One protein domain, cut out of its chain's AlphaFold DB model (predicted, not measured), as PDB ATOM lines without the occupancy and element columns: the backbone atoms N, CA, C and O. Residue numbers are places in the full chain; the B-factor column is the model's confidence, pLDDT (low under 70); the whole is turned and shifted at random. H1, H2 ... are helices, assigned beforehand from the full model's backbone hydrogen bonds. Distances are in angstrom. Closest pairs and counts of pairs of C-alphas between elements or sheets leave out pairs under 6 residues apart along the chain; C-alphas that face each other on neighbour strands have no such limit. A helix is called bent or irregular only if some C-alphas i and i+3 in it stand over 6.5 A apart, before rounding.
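Overview. This is residues 105 to 162 of the 248 residues of an uncharacterized protein of Coxiella sp. (in: Bacteria) (UniProt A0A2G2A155). One long, nearly straight helix, H2, makes the length of the domain, and the short helix H1 folds back over its first part as a lopsided helical hairpin. Residues 137 to 162 of H2 stick out as a free arm from the small body that the other residues make. The printed part has 58 residues with two named helices, H1 then H2, and no named strand; the class is all helix. The whole is extended, with a radius of gyration of the C-alphas of 19.7 A, and spans 64 by 15 by 9 A.

Arrangement. H2, residues 120 to 162, touches H1, residues 109 to 117, with its residues 121 to 129 alone. Their closest C-alphas are those of Val 115 and Ala 122, 4.4 A apart. The two run opposite ways at a steep tilt of 42 degrees and form a helical hairpin. Their centres are 26.8 A apart. Residues 137 to 162, which belong to H2, stand free. In H1 every O i to N i+4 pair is within hydrogen-bond range; in H2, 38 of 39 are.

Along the chain. H2 has 43 residues and measures 63.1 A from its first to its last C-alpha, from C-alpha 120 at (-1.795, 175.651, 8.992) to C-alpha 162 at (55.779, 199.699, 18.161). H1 has 9 residues and begins at C-alpha 109, at (14.141, 168.007, 11.375); its first and last C-alphas are 12.1 A apart. Neither helix is bent or irregular.

Size, cuts and confidence. The two C-alphas farthest apart are those of Gly 119 and Ala 162, at 64.0 A. Without the stretch that stands free, the body of 32 residues spans 26 by 15 by 8 A. The printed part has no cut, and the link from H1 to H2 is tight, with 2 residues. The mean pLDDT of the printed part is 74.5; 13 residues are under 70, among them residues 105 to 107 and 159 to 162.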
ATOM      1  N   ALA A 105      22.390 174.626  11.035       67.38
ATOM      2  CA  ALA A 105      22.332 174.044  12.383       67.38
ATOM      3  C   ALA A 105      21.110 174.514  13.198       67.38
ATOM      4  O   ALA A 105      20.706 173.851  14.149       67.38
ATOM      5  N   ALA A 106      20.513 175.645  12.816       65.00
ATOM      6  CA  ALA A 106      19.299 176.177  13.430       65.00
ATOM      7  C   ALA A 106      18.006 175.527  12.898       65.00
ATOM      8  O   ALA A 106      16.931 175.798  13.426       65.00
ATOM      9  N   VAL A 107      18.092 174.704  11.846       68.94
ATOM     10  CA  VAL A 107      16.935 174.065  11.211       68.94
ATOM     11  C   VAL A 107      16.732 172.684  11.829       68.94
ATOM     12  O   VAL A 107      17.526 171.772  11.600       68.94
ATOM     13  N   THR A 108      15.668 172.510  12.615       76.00
ATOM     14  CA  THR A 108      15.349 171.199  13.195       76.00
ATOM     15  C   THR A 108      14.645 170.293  12.172       76.00
ATOM     16  O   THR A 108      13.887 170.781  11.324       76.00
ATOM     17  N   PRO A 109      14.837 168.961  12.245       73.25
ATOM     18  CA  PRO A 109      14.141 168.007  11.375       73.25
ATOM     19  C   PRO A 109      12.612 168.087  11.493       73.25
ATOM     20  O   PRO A 109      11.905 167.909  10.504       73.25
ATOM     21  N   GLU A 110      12.100 168.404  12.685       72.75
ATOM     22  CA  GLU A 110      10.667 168.596  12.946       72.75
ATOM     23  C   GLU A 110      10.101 169.829  12.232       72.75
ATOM     24  O   GLU A 110       9.010 169.756  11.668       72.75
ATOM     25  N   MET A 111      10.849 170.940  12.169       68.81
ATOM     26  CA  MET A 111      10.439 172.115  11.390       68.81
ATOM     27  C   MET A 111      10.442 171.824   9.887       68.81
ATOM     28  O   MET A 111       9.525 172.235   9.179       68.81
ATOM     29  N   LEU A 112      11.429 171.070   9.395       72.31
ATOM     30  CA  LEU A 112      11.477 170.629   7.998       72.31
ATOM     31  C   LEU A 112      10.292 169.727   7.636       72.31
ATOM     32  O   LEU A 112       9.705 169.903   6.567       72.31
ATOM     33  N   ALA A 113       9.913 168.807   8.525       77.44
ATOM     34  CA  ALA A 113       8.754 167.933   8.353       77.44
ATOM     35  C   ALA A 113       7.428 168.714   8.376       77.44
ATOM     36  O   ALA A 113       6.562 168.477   7.537       77.44
ATOM     37  N   ALA A 114       7.282 169.691   9.278       74.81
ATOM     38  CA  ALA A 114       6.096 170.548   9.345       74.81
ATOM     39  C   ALA A 114       5.945 171.444   8.103       74.81
ATOM     40  O   ALA A 114       4.841 171.619   7.593       74.81
ATOM     41  N   VAL A 115       7.054 171.970   7.571       74.94
ATOM     42  CA  VAL A 115       7.054 172.796   6.352       74.94
ATOM     43  C   VAL A 115       6.783 171.961   5.095       74.94
ATOM     44  O   VAL A 115       6.045 172.407   4.219       74.94
ATOM     45  N   THR A 116       7.323 170.740   5.000       77.81
ATOM     46  CA  THR A 116       7.061 169.831   3.862       77.81
ATOM     47  C   THR A 116       5.676 169.186   3.911       77.81
ATOM     48  O   THR A 116       5.120 168.885   2.857       77.81
ATOM     49  N   GLY A 117       5.097 169.017   5.104       78.06
ATOM     50  CA  GLY A 117       3.744 168.489   5.288       78.06
ATOM     51  C   GLY A 117       2.629 169.425   4.808       78.06
ATOM     52  O   GLY A 117       1.557 168.949   4.445       78.06
ATOM     53  N   GLY A 118       2.889 170.737   4.744       70.31
ATOM     54  CA  GLY A 118       1.910 171.745   4.327       70.31
ATOM     55  C   GLY A 118       0.745 171.938   5.316       70.31
ATOM     56  O   GLY A 118       0.563 171.176   6.262       70.31
ATOM     57  N   GLY A 119      -0.056 172.991   5.109       80.69
ATOM     58  CA  GLY A 119      -1.216 173.331   5.955       80.69
ATOM     59  C   GLY A 119      -0.936 174.392   7.030       80.69
ATOM     60  O   GLY A 119       0.109 175.037   7.019       80.69
ATOM     61  N   GLU A 120      -1.878 174.596   7.957       72.19
ATOM     62  CA  GLU A 120      -1.795 175.651   8.992       72.19
ATOM     63  C   GLU A 120      -0.560 175.507   9.902       72.19
ATOM     64  O   GLU A 120       0.076 176.507  10.230       72.19
ATOM     65  N   GLY A 121      -0.128 174.275  10.205       72.94
ATOM     66  CA  GLY A 121       1.101 174.020  10.972       72.94
ATOM     67  C   GLY A 121       2.400 174.382  10.233       72.94
ATOM     68  O   GLY A 121       3.404 174.702  10.869       72.94
ATOM     69  N   ALA A 122       2.391 174.404   8.895       75.19
ATOM     70  CA  ALA A 122       3.550 174.801   8.095       75.19
ATOM     71  C   ALA A 122       3.809 176.315   8.176       75.19
ATOM     72  O   ALA A 122       4.961 176.749   8.206       75.19
ATOM     73  N   ALA A 123       2.745 177.123   8.249       76.88
ATOM     74  CA  ALA A 123       2.853 178.576   8.380       76.88
ATOM     75  C   ALA A 123       3.435 178.986   9.747       76.88
ATOM     76  O   ALA A 123       4.255 179.902   9.833       76.88
ATOM     77  N   GLU A 124       3.058 178.280  10.813       80.38
ATOM     78  CA  GLU A 124       3.571 178.512  12.168       80.38
ATOM     79  C   GLU A 124       5.037 178.071  12.317       80.38
ATOM     80  O   GLU A 124       5.870 178.805  12.865       80.38
ATOM     81  N   ALA A 125       5.387 176.914  11.745       79.00
ATOM     82  CA  ALA A 125       6.764 176.430  11.688       79.00
ATOM     83  C   ALA A 125       7.672 177.385  10.897       79.00
ATOM     84  O   ALA A 125       8.787 177.672  11.335       79.00
ATOM     85  N   LEU A 126       7.187 177.945   9.781       79.00
ATOM     86  CA  LEU A 126       7.926 178.932   8.988       79.00
ATOM     87  C   LEU A 126       8.181 180.231   9.770       79.00
ATOM     88  O   LEU A 126       9.300 180.744   9.757       79.00
ATOM     89  N   ASN A 127       7.178 180.752  10.484       80.81
ATOM     90  CA  ASN A 127       7.339 181.951  11.316       80.81
ATOM     91  C   ASN A 127       8.336 181.733  12.465       80.81
ATOM     92  O   ASN A 127       9.160 182.604  12.764       80.81
ATOM     93  N   THR A 128       8.301 180.551  13.081       80.75
ATOM     94  CA  THR A 128       9.240 180.181  14.149       80.75
ATOM     95  C   THR A 128      10.662 180.024  13.607       80.75
ATOM     96  O   THR A 128      11.617 180.510  14.219       80.75
ATOM     97  N   LEU A 129      10.816 179.427  12.421       78.44
ATOM     98  CA  LEU A 129      12.094 179.317  11.719       78.44
ATOM     99  C   LEU A 129      12.676 180.702  11.395       78.44
ATOM    100  O   LEU A 129      13.835 180.968  11.706       78.44
ATOM    101  N   LEU A 130      11.869 181.609  10.834       79.69
ATOM    102  CA  LEU A 130      12.286 182.978  10.507       79.69
ATOM    103  C   LEU A 130      12.744 183.745  11.749       79.69
ATOM    104  O   LEU A 130      13.796 184.381  11.734       79.69
ATOM    105  N   THR A 131      11.987 183.638  12.839       82.25
ATOM    106  CA  THR A 131      12.331 184.280  14.111       82.25
ATOM    107  C   THR A 131      13.642 183.724  14.675       82.25
ATOM    108  O   THR A 131      14.496 184.485  15.127       82.25
ATOM    109  N   THR A 132      13.851 182.410  14.579       80.69
ATOM    110  CA  THR A 132      15.067 181.734  15.057       80.69
ATOM    111  C   THR A 132      16.293 182.113  14.225       80.69
ATOM    112  O   THR A 132      17.349 182.422  14.774       80.69
ATOM    113  N   VAL A 133      16.161 182.160  12.896       78.38
ATOM    114  CA  VAL A 133      17.230 182.602  11.986       78.38
ATOM    115  C   VAL A 133      17.567 184.074  12.216       78.38
ATOM    116  O   VAL A 133      18.748 184.427  12.246       78.38
ATOM    117  N   ALA A 134      16.566 184.928  12.443       76.25
ATOM    118  CA  ALA A 134      16.782 186.337  12.759       76.25
ATOM    119  C   ALA A 134      17.542 186.512  14.084       76.25
ATOM    120  O   ALA A 134      18.538 187.236  14.130       76.25
ATOM    121  N   GLN A 135      17.132 185.804  15.142       78.25
ATOM    122  CA  GLN A 135      17.811 185.839  16.443       78.25
ATOM    123  C   GLN A 135      19.248 185.305  16.359       78.25
ATOM    124  O   GLN A 135      20.163 185.910  16.926       78.25
ATOM    125  N   ASN A 136      19.481 184.227  15.603       79.50
ATOM    126  CA  ASN A 136      20.828 183.696  15.383       79.50
ATOM    127  C   ASN A 136      21.707 184.657  14.582       79.50
ATOM    128  O   ASN A 136      22.837 184.919  14.982       79.50
ATOM    129  N   THR A 137      21.194 185.237  13.497       75.56
ATOM    130  CA  THR A 137      21.948 186.194  12.670       75.56
ATOM    131  C   THR A 137      22.330 187.432  13.477       75.56
ATOM    132  O   THR A 137      23.462 187.916  13.393       75.56
ATOM    133  N   LEU A 138      21.414 187.927  14.313       77.75
ATOM    134  CA  LEU A 138      21.671 189.065  15.184       77.75
ATOM    135  C   LEU A 138      22.731 188.730  16.248       77.75
ATOM    136  O   LEU A 138      23.662 189.507  16.454       77.75
ATOM    137  N   THR A 139      22.644 187.551  16.868       76.56
ATOM    138  CA  THR A 139      23.631 187.078  17.856       76.56
ATOM    139  C   THR A 139      25.015 186.906  17.231       76.56
ATOM    140  O   THR A 139      26.014 187.360  17.787       76.56
ATOM    141  N   GLN A 140      25.085 186.323  16.034       73.31
ATOM    142  CA  GLN A 140      26.333 186.180  15.285       73.31
ATOM    143  C   GLN A 140      26.919 187.542  14.908       73.31
ATOM    144  O   GLN A 140      28.116 187.754  15.065       73.31
ATOM    145  N   SER A 141      26.082 188.492  14.487       69.75
ATOM    146  CA  SER A 141      26.517 189.858  14.174       69.75
ATOM    147  C   SER A 141      27.095 190.563  15.403       69.75
ATOM    148  O   SER A 141      28.134 191.216  15.310       69.75
ATOM    149  N   MET A 142      26.484 190.380  16.579       73.00
ATOM    150  CA  MET A 142      27.028 190.887  17.843       73.00
ATOM    151  C   MET A 142      28.379 190.246  18.185       73.00
ATOM    152  O   MET A 142      29.322 190.962  18.519       73.00
ATOM    153  N   MET A 143      28.512 188.921  18.046       74.38
ATOM    154  CA  MET A 143      29.780 188.224  18.291       74.38
ATOM    155  C   MET A 143      30.880 188.643  17.312       74.38
ATOM    156  O   MET A 143      32.037 188.785  17.713       74.38
ATOM    157  N   ILE A 144      30.541 188.868  16.041       73.75
ATOM    158  CA  ILE A 144      31.477 189.365  15.027       73.75
ATOM    159  C   ILE A 144      31.934 190.778  15.391       73.75
ATOM    160  O   ILE A 144      33.137 191.028  15.424       73.75
ATOM    161  N   ASN A 145      31.009 191.676  15.740       72.00
ATOM    162  CA  ASN A 145      31.347 193.036  16.167       72.00
ATOM    163  C   ASN A 145      32.227 193.044  17.422       72.00
ATOM    164  O   ASN A 145      33.189 193.810  17.497       72.00
ATOM    165  N   GLN A 146      31.949 192.167  18.388       69.69
ATOM    166  CA  GLN A 146      32.757 192.051  19.599       69.69
ATOM    167  C   GLN A 146      34.173 191.542  19.294       69.69
ATOM    168  O   GLN A 146      35.144 192.124  19.774       69.69
ATOM    169  N   ASN A 147      34.311 190.518  18.446       72.44
ATOM    170  CA  ASN A 147      35.618 190.013  18.010       72.44
ATOM    171  C   ASN A 147      36.399 191.042  17.184       72.44
ATOM    172  O   ASN A 147      37.609 191.177  17.352       72.44
ATOM    173  N   LEU A 148      35.721 191.779  16.303       73.81
ATOM    174  CA  LEU A 148      36.336 192.838  15.509       73.81
ATOM    175  C   LEU A 148      36.855 193.959  16.412       73.81
ATOM    176  O   LEU A 148      37.994 194.391  16.256       73.81
ATOM    177  N   THR A 149      36.053 194.368  17.395       75.50
ATOM    178  CA  THR A 149      36.444 195.383  18.381       75.50
ATOM    179  C   THR A 149      37.629 194.906  19.216       75.50
ATOM    180  O   THR A 149      38.600 195.642  19.363       75.50
ATOM    181  N   ALA A 150      37.612 193.661  19.703       76.12
ATOM    182  CA  ALA A 150      38.726 193.093  20.461       76.12
ATOM    183  C   ALA A 150      40.030 193.075  19.643       76.12
ATOM    184  O   ALA A 150      41.060 193.548  20.119       76.12
ATOM    185  N   LYS A 151      39.976 192.626  18.382       73.75
ATOM    186  CA  LYS A 151      41.138 192.635  17.478       73.75
ATOM    187  C   LYS A 151      41.626 194.044  17.142       73.75
ATOM    188  O   LYS A 151      42.828 194.246  16.984       73.75
ATOM    189  N   ALA A 152      40.716 195.008  17.009       69.75
ATOM    190  CA  ALA A 152      41.072 196.404  16.787       69.75
ATOM    191  C   ALA A 152      41.812 196.986  18.001       69.75
ATOM    192  O   ALA A 152      42.827 197.653  17.828       69.75
ATOM    193  N   VAL A 153      41.355 196.680  19.219       76.75
ATOM    194  CA  VAL A 153      42.015 197.106  20.464       76.75
ATOM    195  C   VAL A 153      43.391 196.456  20.616       76.75
ATOM    196  O   VAL A 153      44.361 197.149  20.904       76.75
ATOM    197  N   GLU A 154      43.506 195.149  20.373       78.81
ATOM    198  CA  GLU A 154      44.783 194.430  20.453       78.81
ATOM    199  C   GLU A 154      45.818 194.999  19.470       78.81
ATOM    200  O   GLU A 154      46.968 195.237  19.840       78.81
ATOM    201  N   ARG A 155      45.404 195.312  18.233       69.31
ATOM    202  CA  ARG A 155      46.284 195.979  17.265       69.31
ATOM    203  C   ARG A 155      46.600 197.421  17.623       69.31
ATOM    204  O   ARG A 155      47.730 197.836  17.398       69.31
ATOM    205  N   ALA A 156      45.651 198.175  18.176       69.50
ATOM    206  CA  ALA A 156      45.913 199.538  18.628       69.50
ATOM    207  C   ALA A 156      46.988 199.558  19.725       69.50
ATOM    208  O   ALA A 156      47.895 200.385  19.677       69.50
ATOM    209  N   LEU A 157      46.936 198.603  20.660       73.94
ATOM    210  CA  LEU A 157      47.967 198.421  21.684       73.94
ATOM    211  C   LEU A 157      49.311 198.012  21.064       73.94
ATOM    212  O   LEU A 157      50.323 198.658  21.326       73.94
ATOM    213  N   ALA A 158      49.322 197.024  20.165       73.19
ATOM    214  CA  ALA A 158      50.544 196.597  19.479       73.19
ATOM    215  C   ALA A 158      51.180 197.717  18.627       73.19
ATOM    216  O   ALA A 158      52.402 197.865  18.587       73.19
ATOM    217  N   GLY A 159      50.359 198.535  17.962       68.56
ATOM    218  CA  GLY A 159      50.798 199.711  17.214       68.56
ATOM    219  C   GLY A 159      51.338 200.809  18.128       68.56
ATOM    220  O   GLY A 159      52.320 201.466  17.784       68.56
ATOM    221  N   GLN A 160      50.756 200.994  19.315       64.44
ATOM    222  CA  GLN A 160      51.244 201.958  20.300       64.44
ATOM    223  C   GLN A 160      52.621 201.558  20.854       64.44
ATOM    224  O   GLN A 160      53.518 202.402  20.890       64.44
ATOM    225  N   ASP A 161      52.831 200.281  21.183       69.25
ATOM    226  CA  ASP A 161      54.133 199.764  21.632       69.25
ATOM    227  C   ASP A 161      55.214 199.881  20.545       69.25
ATOM    228  O   ASP A 161      56.340 200.318  20.810       69.25
ATOM    229  N   ALA A 162      54.870 199.552  19.296       69.25
ATOM    230  CA  ALA A 162      55.779 199.699  18.161       69.25
ATOM    231  C   ALA A 162      56.176 201.168  17.936       69.25
ATOM    232  O   ALA A 162      57.358 201.473  17.744       69.25
TER     233      ALA A 162